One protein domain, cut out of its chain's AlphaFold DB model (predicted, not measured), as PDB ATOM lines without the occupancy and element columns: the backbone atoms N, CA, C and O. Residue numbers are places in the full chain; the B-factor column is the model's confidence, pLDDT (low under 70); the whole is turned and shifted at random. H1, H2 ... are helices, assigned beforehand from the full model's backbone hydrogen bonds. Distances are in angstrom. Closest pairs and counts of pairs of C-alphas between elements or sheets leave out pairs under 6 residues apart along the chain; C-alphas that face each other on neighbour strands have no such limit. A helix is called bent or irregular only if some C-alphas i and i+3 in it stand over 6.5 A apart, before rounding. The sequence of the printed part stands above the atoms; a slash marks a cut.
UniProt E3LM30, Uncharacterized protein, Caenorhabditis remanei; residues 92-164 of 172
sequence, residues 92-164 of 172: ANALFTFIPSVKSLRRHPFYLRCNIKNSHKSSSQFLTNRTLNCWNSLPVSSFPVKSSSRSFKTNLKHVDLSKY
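What this domain is: This is residues 92 to 164 of the 172 residues of an uncharacterized protein of Caenorhabditis remanei (UniProt E3LM30). The domain has little regular structure: it is mostly loops, with two short helices set apart, H1 after a long looping stretch and H2 toward one end of the longest axis. Residues 92 to 126 go out and fold back before H1, and residues 145 to 150 stick out at the end near H2. The printed part has 73 residues, 17 of them in named helices, H1 then H2, with no named strand; the class is all helix. It is only just compact, close to loose, with a radius of gyration of the C-alphas of 13.3 A and spans of 35 by 30 by 26 A.

How they stand to each other: Residues 97 to 98 pair with residues 113 to 114, antiparallel. H1, residues 127 to 135, and H2, residues 149 to 156, are apart. In H2 every O i to N i+4 pair is within hydrogen-bond range; in H1, 3 of 5 are.

Where its parts are: H1 begins at C-alpha 127 (33.421, 46.007, 4.956) and is 11.3 A long; it is irregular, with C-alphas 130 and 133 7.2 A apart. H2 is 10.6 A long and ends at C-alpha 156 (29.053, 29.055, 4.265).

The domain as a whole: The C-alphas farthest apart, those of His 120 and Lys 146, are 37.2 A apart. The printed part has no cut. The link from H1 to H2, 13 residues, is long. Residues 92 to 94 have pLDDT under 70.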
ATOM      1  N   ALA A  92      45.650  45.753  12.007       59.69
ATOM      2  CA  ALA A  92      45.981  46.431  13.268       59.69
ATOM      3  C   ALA A  92      44.952  47.482  13.755       59.69
ATOM      4  O   ALA A  92      45.342  48.571  14.154       59.69
ATOM      5  N   ASN A  93      43.651  47.167  13.715       64.62
ATOM      6  CA  ASN A  93      42.462  47.998  13.994       64.62
ATOM      7  C   ASN A  93      41.723  48.548  12.764       64.62
ATOM      8  O   ASN A  93      40.691  49.194  12.922       64.62
ATOM      9  N   ALA A  94      42.157  48.223  11.541       67.56
ATOM     10  CA  ALA A  94      41.527  48.718  10.308       67.56
ATOM     11  C   ALA A  94      40.048  48.313  10.136       67.56
ATOM     12  O   ALA A  94      39.320  48.927   9.360       67.56
ATOM     13  N   LEU A  95      39.591  47.278  10.847       77.75
ATOM     14  CA  LEU A  95      38.211  46.805  10.756       77.75
ATOM     15  C   LEU A  95      37.261  47.523  11.723       77.75
ATOM     16  O   LEU A  95      36.053  47.516  11.506       77.75
ATOM     17  N   PHE A  96      37.762  48.166  12.782       81.81
ATOM     18  CA  PHE A  96      36.914  48.777  13.817       81.81
ATOM     19  C   PHE A  96      35.849  47.818  14.390       81.81
ATOM     20  O   PHE A  96      34.809  48.257  14.890       81.81
ATOM     21  N   THR A  97      36.083  46.505  14.296       85.56
ATOM     22  CA  THR A  97      35.221  45.449  14.823       85.56
ATOM     23  C   THR A  97      35.923  44.673  15.915       85.56
ATOM     24  O   THR A  97      37.136  44.480  15.887       85.56
ATOM     25  N   PHE A  98      35.142  44.222  16.890       85.62
ATOM     26  CA  PHE A  98      35.646  43.488  18.040       85.62
ATOM     27  C   PHE A  98      34.609  42.484  18.543       85.62
ATOM     28  O   PHE A  98      33.398  42.668  18.379       85.62
ATOM     29  N   ILE A  99      35.104  41.424  19.180       86.44
ATOM     30  CA  ILE A  99      34.280  40.497  19.955       86.44
ATOM     31  C   ILE A  99      34.060  41.144  21.332       86.44
ATOM     32  O   ILE A  99      35.042  41.486  21.994       86.44
ATOM     33  N   PRO A 100      32.808  41.358  21.777       85.50
ATOM     34  CA  PRO A 100      32.542  41.933  23.093       85.50
ATOM     35  C   PRO A 100      33.122  41.073  24.221       85.50
ATOM     36  O   PRO A 100      33.028  39.848  24.176       85.50
ATOM     37  N   SER A 101      33.660  41.713  25.262       82.69
ATOM     38  CA  SER A 101      34.186  41.020  26.448       82.69
ATOM     39  C   SER A 101      33.100  40.260  27.217       82.69
ATOM     40  O   SER A 101      33.344  39.173  27.738       82.69
ATOM     41  N   VAL A 102      31.881  40.806  27.257       81.88
ATOM     42  CA  VAL A 102      30.735  40.187  27.927       81.88
ATOM     43  C   VAL A 102      30.074  39.171  26.998       81.88
ATOM     44  O   VAL A 102      29.489  39.529  25.971       81.88
ATOM     45  N   LYS A 103      30.134  37.894  27.386       75.94
ATOM     46  CA  LYS A 103      29.485  36.798  26.662       75.94
ATOM     47  C   LYS A 103      27.969  36.871  26.840       75.94
ATOM     48  O   LYS A 103      27.462  36.959  27.953       75.94
ATOM     49  N   SER A 104      27.239  36.821  25.730       80.56
ATOM     50  CA  SER A 104      25.776  36.758  25.732       80.56
ATOM     51  C   SER A 104      25.316  35.310  25.611       80.56
ATOM     52  O   SER A 104      25.797  34.594  24.741       80.56
ATOM     53  N   LEU A 105      24.331  34.907  26.416       80.56
ATOM     54  CA  LEU A 105      23.710  33.577  26.332       80.56
ATOM     55  C   LEU A 105      22.806  33.401  25.099       80.56
ATOM     56  O   LEU A 105      22.447  32.283  24.756       80.56
ATOM     57  N   ARG A 106      22.412  34.501  24.440       84.00
ATOM     58  CA  ARG A 106      21.469  34.493  23.305       84.00
ATOM     59  C   ARG A 106      22.147  34.637  21.942       84.00
ATOM     60  O   ARG A 106      21.471  34.580  20.921       84.00
ATOM     61  N   ARG A 107      23.454  34.909  21.908       87.75
ATOM     62  CA  ARG A 107      24.212  35.163  20.673       87.75
ATOM     63  C   ARG A 107      25.260  34.081  20.479       87.75
ATOM     64  O   ARG A 107      25.725  33.489  21.448       87.75
ATOM     65  N   HIS A 108      25.658  33.854  19.231       90.25
ATOM     66  CA  HIS A 108      26.728  32.904  18.947       90.25
ATOM     67  C   HIS A 108      28.081  33.406  19.507       90.25
ATOM     68  O   HIS A 108      28.288  34.619  19.623       90.25
ATOM     69  N   PRO A 109      29.031  32.502  19.824       88.44
ATOM     70  CA  PRO A 109      30.301  32.852  20.478       88.44
ATOM     71  C   PRO A 109      31.176  33.854  19.715       88.44
ATOM     72  O   PRO A 109      32.011  34.527  20.310       88.44
ATOM     73  N   PHE A 110      30.979  33.958  18.401       90.75
ATOM     74  CA  PHE A 110      31.748  34.822  17.503       90.75
ATOM     75  C   PHE A 110      31.027  36.126  17.157       90.75
ATOM     76  O   PHE A 110      31.321  36.734  16.134       90.75
ATOM     77  N   TYR A 111      30.046  36.538  17.960       92.69
ATOM     78  CA  TYR A 111      29.303  37.772  17.727       92.69
ATOM     79  C   TYR A 111      30.232  38.995  17.690       92.69
ATOM     80  O   TYR A 111      31.085  39.166  18.563       92.69
ATOM     81  N   LEU A 112      30.028  39.871  16.704       91.81
ATOM     82  CA  LEU A 112      30.835  41.071  16.494       91.81
ATOM     83  C   LEU A 112      30.040  42.347  16.758       91.81
ATOM     84  O   LEU A 112      28.856  42.463  16.431       91.81
ATOM     85  N   ARG A 113      30.739  43.349  17.292       90.44
ATOM     86  CA  ARG A 113      30.312  44.752  17.301       90.44
ATOM     87  C   ARG A 113      31.248  45.582  16.438       90.44
ATOM     88  O   ARG A 113      32.409  45.220  16.271       90.44
ATOM     89  N   CYS A 114      30.737  46.692  15.913       89.12
ATOM     90  CA  CYS A 114      31.515  47.679  15.175       89.12
ATOM     91  C   CYS A 114      31.442  49.037  15.883       89.12
ATOM     92  O   CYS A 114      30.376  49.418  16.364       89.12
ATOM     93  N   ASN A 115      32.570  49.749  15.938       85.94
ATOM     94  CA  ASN A 115      32.655  51.112  16.474       85.94
ATOM     95  C   ASN A 115      32.261  52.182  15.448       85.94
ATOM     96  O   ASN A 115      32.003  53.325  15.822       85.94
ATOM     97  N   ILE A 116      32.210  51.835  14.158       84.75
ATOM     98  CA  ILE A 116      31.792  52.768  13.114       84.75
ATOM     99  C   ILE A 116      30.267  52.845  13.092       84.75
ATOM    100  O   ILE A 116      29.571  51.835  13.018       84.75
ATOM    101  N   LYS A 117      29.739  54.070  13.106       81.94
ATOM    102  CA  LYS A 117      28.313  54.314  12.883       81.94
ATOM    103  C   LYS A 117      27.988  54.154  11.402       81.94
ATOM    104  O   LYS A 117      28.673  54.710  10.546       81.94
ATOM    105  N   ASN A 118      26.902  53.452  11.104       82.69
ATOM    106  CA  ASN A 118      26.361  53.367   9.755       82.69
ATOM    107  C   ASN A 118      25.366  54.516   9.495       82.69
ATOM    108  O   ASN A 118      24.164  54.290   9.380       82.69
ATOM    109  N   SER A 119      25.851  55.762   9.518       80.25
ATOM    110  CA  SER A 119      25.005  56.964   9.408       80.25
ATOM    111  C   SER A 119      24.832  57.469   7.976       80.25
ATOM    112  O   SER A 119      23.860  58.163   7.683       80.25
ATOM    113  N   HIS A 120      25.754  57.131   7.071       79.69
ATOM    114  CA  HIS A 120      25.757  57.615   5.691       79.69
ATOM    115  C   HIS A 120      25.870  56.472   4.681       79.69
ATOM    116  O   HIS A 120      26.444  55.416   4.941       79.69
ATOM    117  N   LYS A 121      25.407  56.732   3.458       75.00
ATOM    118  CA  LYS A 121      25.513  55.805   2.322       75.00
ATOM    119  C   LYS A 121      26.950  55.344   2.032       75.00
ATOM    120  O   LYS A 121      27.157  54.193   1.665       75.00
ATOM    121  N   SER A 122      27.938  56.222   2.207       76.56
ATOM    122  CA  SER A 122      29.363  55.882   2.079       76.56
ATOM    123  C   SER A 122      29.829  54.945   3.195       76.56
ATOM    124  O   SER A 122      30.525  53.973   2.922       76.56
ATOM    125  N   SER A 123      29.378  55.165   4.435       80.69
ATOM    126  CA  SER A 123      29.715  54.283   5.557       80.69
ATOM    127  C   SER A 123      29.133  52.878   5.404       80.69
ATOM    128  O   SER A 123      29.753  51.924   5.872       80.69
ATOM    129  N   SER A 124      28.021  52.716   4.678       81.62
ATOM    130  CA  SER A 124      27.471  51.397   4.337       81.62
ATOM    131  C   SER A 124      28.396  50.568   3.446       81.62
ATOM    132  O   SER A 124      28.223  49.360   3.375       81.62
ATOM    133  N   GLN A 125      29.356  51.180   2.743       83.62
ATOM    134  CA  GLN A 125      30.306  50.449   1.897       83.62
ATOM    135  C   GLN A 125      31.443  49.820   2.700       83.62
ATOM    136  O   GLN A 125      32.072  48.881   2.204       83.62
ATOM    137  N   PHE A 126      31.711  50.314   3.913       86.94
ATOM    138  CA  PHE A 126      32.750  49.747   4.760       86.94
ATOM    139  C   PHE A 126      32.456  48.280   5.012       86.94
ATOM    140  O   PHE A 126      31.331  47.917   5.369       86.94
ATOM    141  N   LEU A 127      33.490  47.457   4.827       89.31
ATOM    142  CA  LEU A 127      33.421  46.007   4.956       89.31
ATOM    143  C   LEU A 127      32.645  45.603   6.207       89.31
ATOM    144  O   LEU A 127      31.721  44.807   6.137       89.31
ATOM    145  N   THR A 128      32.967  46.224   7.332       88.31
ATOM    146  CA  THR A 128      32.371  45.888   8.617       88.31
ATOM    147  C   THR A 128      30.901  46.253   8.700       88.31
ATOM    148  O   THR A 128      30.116  45.413   9.122       88.31
ATOM    149  N   ASN A 129      30.490  47.425   8.216       89.00
ATOM    150  CA  ASN A 129      29.084  47.826   8.211       89.00
ATOM    151  C   ASN A 129      28.222  46.953   7.292       89.00
ATOM    152  O   ASN A 129      27.120  46.570   7.687       89.00
ATOM    153  N   ARG A 130      28.708  46.599   6.095       90.44
ATOM    154  CA  ARG A 130      27.918  45.785   5.150       90.44
ATOM    155  C   ARG A 130      27.804  44.318   5.551       90.44
ATOM    156  O   ARG A 130      26.808  43.680   5.225       90.44
ATOM    157  N   THR A 131      28.774  43.774   6.284       92.50
ATOM    158  CA  THR A 131      28.750  42.360   6.687       92.50
ATOM    159  C   THR A 131      28.170  42.108   8.066       92.50
ATOM    160  O   THR A 131      27.767  40.978   8.325       92.50
ATOM    161  N   LEU A 132      28.173  43.092   8.978       92.44
ATOM    162  CA  LEU A 132      27.915  42.856  10.408       92.44
ATOM    163  C   LEU A 132      26.589  42.131  10.652       92.44
ATOM    164  O   LEU A 132      26.524  41.184  11.434       92.44
ATOM    165  N   ASN A 133      25.544  42.556   9.938       93.06
ATOM    166  CA  ASN A 133      24.213  41.965  10.036       93.06
ATOM    167  C   ASN A 133      24.179  40.519   9.529       93.06
ATOM    168  O   ASN A 133      23.472  39.695  10.104       93.06
ATOM    169  N   CYS A 134      24.934  40.212   8.471       95.81
ATOM    170  CA  CYS A 134      25.058  38.855   7.951       95.81
ATOM    171  C   CYS A 134      25.831  37.967   8.916       95.81
ATOM    172  O   CYS A 134      25.289  36.965   9.383       95.81
ATOM    173  N   TRP A 135      27.030  38.403   9.303       96.19
ATOM    174  CA  TRP A 135      27.899  37.704  10.242       96.19
ATOM    175  C   TRP A 135      27.177  37.324  11.537       96.19
ATOM    176  O   TRP A 135      27.187  36.162  11.930       96.19
ATOM    177  N   ASN A 136      26.497  38.287  12.165       95.12
ATOM    178  CA  ASN A 136      25.826  38.086  13.450       95.12
ATOM    179  C   ASN A 136      24.575  37.195  13.374       95.12
ATOM    180  O   ASN A 136      24.030  36.821  14.413       95.12
ATOM    181  N   SER A 137      24.101  36.880  12.166       95.38
ATOM    182  CA  SER A 137      22.993  35.950  11.944       95.38
ATOM    183  C   SER A 137      23.444  34.527  11.625       95.38
ATOM    184  O   SER A 137      22.597  33.639  11.533       95.38
ATOM    185  N   LEU A 138      24.747  34.317  11.395       95.94
ATOM    186  CA  LEU A 138      25.258  33.015  10.994       95.94
ATOM    187  C   LEU A 138      25.020  31.999  12.120       95.94
ATOM    188  O   LEU A 138      25.308  32.294  13.286       95.94
ATOM    189  N   PRO A 139      24.537  30.787  11.794       94.56
ATOM    190  CA  PRO A 139      24.408  29.738  12.789       94.56
ATOM    191  C   PRO A 139      25.788  29.318  13.303       94.56
ATOM    192  O   PRO A 139      26.800  29.444  12.613       94.56
ATOM    193  N   VAL A 140      25.836  28.777  14.524       93.12
ATOM    194  CA  VAL A 140      27.090  28.304  15.137       93.12
ATOM    195  C   VAL A 140      27.761  27.229  14.272       93.12
ATOM    196  O   VAL A 140      28.984  27.205  14.180       93.12
ATOM    197  N   SER A 141      26.971  26.407  13.573       93.50
ATOM    198  CA  SER A 141      27.447  25.377  12.636       93.50
ATOM    199  C   SER A 141      28.254  25.930  11.456       93.50
ATOM    200  O   SER A 141      29.072  25.210  10.886       93.50
ATOM    201  N   SER A 142      28.090  27.211  11.110       95.19
ATOM    202  CA  SER A 142      28.910  27.868  10.087       95.19
ATOM    203  C   SER A 142      30.377  27.954  10.498       95.19
ATOM    204  O   SER A 142      31.263  27.961   9.646       95.19
ATOM    205  N   PHE A 143      30.654  28.016  11.800       95.19
ATOM    206  CA  PHE A 143      32.000  28.182  12.326       95.19
ATOM    207  C   PHE A 143      32.649  26.814  12.573       95.19
ATOM    208  O   PHE A 143      32.075  25.979  13.272       95.19
ATOM    209  N   PRO A 144      33.840  26.550  12.013       94.19
ATOM    210  CA  PRO A 144      34.497  25.265  12.193       94.19
ATOM    211  C   PRO A 144      35.027  25.112  13.624       94.19
ATOM    212  O   PRO A 144      35.464  26.083  14.241       94.19
ATOM    213  N   VAL A 145      35.042  23.870  14.120       89.44
ATOM    214  CA  VAL A 145      35.540  23.528  15.467       89.44
ATOM    215  C   VAL A 145      37.014  23.909  15.634       89.44
ATOM    216  O   VAL A 145      37.402  24.477  16.650       89.44
ATOM    217  N   LYS A 146      37.838  23.622  14.617       90.81
ATOM    218  CA  LYS A 146      39.226  24.091  14.524       90.81
ATOM    219  C   LYS A 146      39.287  25.307  13.609       90.81
ATOM    220  O   LYS A 146      38.661  25.300  12.547       90.81
ATOM    221  N   SER A 147      40.055  26.323  13.997       90.75
ATOM    222  CA  SER A 147      40.213  27.547  13.213       90.75
ATOM    223  C   SER A 147      40.753  27.234  11.813       90.75
ATOM    224  O   SER A 147      41.857  26.727  11.647       90.75
ATOM    225  N   SER A 148      39.941  27.499  10.788       94.38
ATOM    226  CA  SER A 148      40.298  27.261   9.389       94.38
ATOM    227  C   SER A 148      39.412  28.100   8.484       94.38
ATOM    228  O   SER A 148      38.209  27.847   8.359       94.38
ATOM    229  N   SER A 149      40.003  29.089   7.811       95.12
ATOM    230  CA  SER A 149      39.267  29.927   6.859       95.12
ATOM    231  C   SER A 149      38.711  29.125   5.679       95.12
ATOM    232  O   SER A 149      37.643  29.447   5.155       95.12
ATOM    233  N   ARG A 150      39.395  28.038   5.287       95.19
ATOM    234  CA  ARG A 150      38.926  27.107   4.252       95.19
ATOM    235  C   ARG A 150      37.669  26.368   4.705       95.19
ATOM    236  O   ARG A 150      36.700  26.343   3.953       95.19
ATOM    237  N   SER A 151      37.671  25.813   5.917       95.94
ATOM    238  CA  SER A 151      36.506  25.102   6.459       95.94
ATOM    239  C   SER A 151      35.327  26.050   6.665       95.94
ATOM    240  O   SER A 151      34.215  25.725   6.266       95.94
ATOM    241  N   PHE A 152      35.576  27.259   7.180       97.38
ATOM    242  CA  PHE A 152      34.552  28.300   7.290       97.38
ATOM    243  C   PHE A 152      33.923  28.632   5.929       97.38
ATOM    244  O   PHE A 152      32.703  28.608   5.788       97.38
ATOM    245  N   LYS A 153      34.743  28.855   4.891       97.00
ATOM    246  CA  LYS A 153      34.254  29.114   3.527       97.00
ATOM    247  C   LYS A 153      33.403  27.964   2.978       97.00
ATOM    248  O   LYS A 153      32.421  28.224   2.289       97.00
ATOM    249  N   THR A 154      33.779  26.715   3.246       96.81
ATOM    250  CA  THR A 154      32.987  25.545   2.839       96.81
ATOM    251  C   THR A 154      31.647  25.509   3.568       96.81
ATOM    252  O   THR A 154      30.621  25.359   2.913       96.81
ATOM    253  N   ASN A 155      31.636  25.730   4.885       96.81
ATOM    254  CA  ASN A 155      30.411  25.732   5.684       96.81
ATOM    255  C   ASN A 155      29.416  26.809   5.228       96.81
ATOM    256  O   ASN A 155      28.216  26.551   5.196       96.81
ATOM    257  N   LEU A 156      29.902  27.983   4.801       96.81
ATOM    258  CA  LEU A 156      29.053  29.055   4.265       96.81
ATOM    259  C   LEU A 156      28.232  28.635   3.036       96.81
ATOM    260  O   LEU A 156      27.181  29.220   2.806       96.81
ATOM    261  N   LYS A 157      28.659  27.621   2.271       94.12
ATOM    262  CA  LYS A 157      27.876  27.103   1.134       94.12
ATOM    263  C   LYS A 157      26.562  26.445   1.557       94.12
ATOM    264  O   LYS A 157      25.662  26.320   0.739       94.12
ATOM    265  N   HIS A 158      26.466  26.007   2.812       94.25
ATOM    266  CA  HIS A 158      25.271  25.372   3.372       94.25
ATOM    267  C   HIS A 158      24.353  26.370   4.090       94.25
ATOM    268  O   HIS A 158      23.347  25.971   4.671       94.25
ATOM    269  N   VAL A 159      24.703  27.658   4.083       95.44
ATOM    270  CA  VAL A 159      23.924  28.722   4.715       95.44
ATOM    271  C   VAL A 159      23.190  29.496   3.634       95.44
ATOM    272  O   VAL A 159      23.804  29.966   2.679       95.44
ATOM    273  N   ASP A 160      21.886  29.689   3.813       94.81
ATOM    274  CA  ASP A 160      21.134  30.583   2.944       94.81
ATOM    275  C   ASP A 160      21.488  32.050   3.246       94.81
ATOM    276  O   ASP A 160      21.183  32.595   4.312       94.81
ATOM    277  N   LEU A 161      22.163  32.684   2.286       95.75
ATOM    278  CA  LEU A 161      22.568  34.088   2.335       95.75
ATOM    279  C   LEU A 161      21.674  34.991   1.474       95.75
ATOM    280  O   LEU A 161      21.930  36.193   1.409       95.75
ATOM    281  N   SER A 162      20.622  34.452   0.846       93.31
ATOM    282  CA  SER A 162      19.755  35.172  -0.099       93.31
ATOM    283  C   SER A 162      19.178  36.468   0.476       93.31
ATOM    284  O   SER A 162      19.157  37.490  -0.207       93.31
ATOM    285  N   LYS A 163      18.813  36.476   1.767       94.06
ATOM    286  CA  LYS A 163      18.277  37.659   2.467       94.06
ATOM    287  C   LYS A 163      19.250  38.844   2.555       94.06
ATOM    288  O   LYS A 163      18.836  39.943   2.913       94.06
ATOM    289  N   TYR A 164      20.536  38.618   2.289       94.19
ATOM    290  CA  TYR A 164      21.585  39.641   2.290       94.19
ATOM    291  C   TYR A 164      21.981  40.105   0.891       94.19
ATOM    292  O   TYR A 164      22.848  40.968   0.767       94.19
TER     293      TYR A 164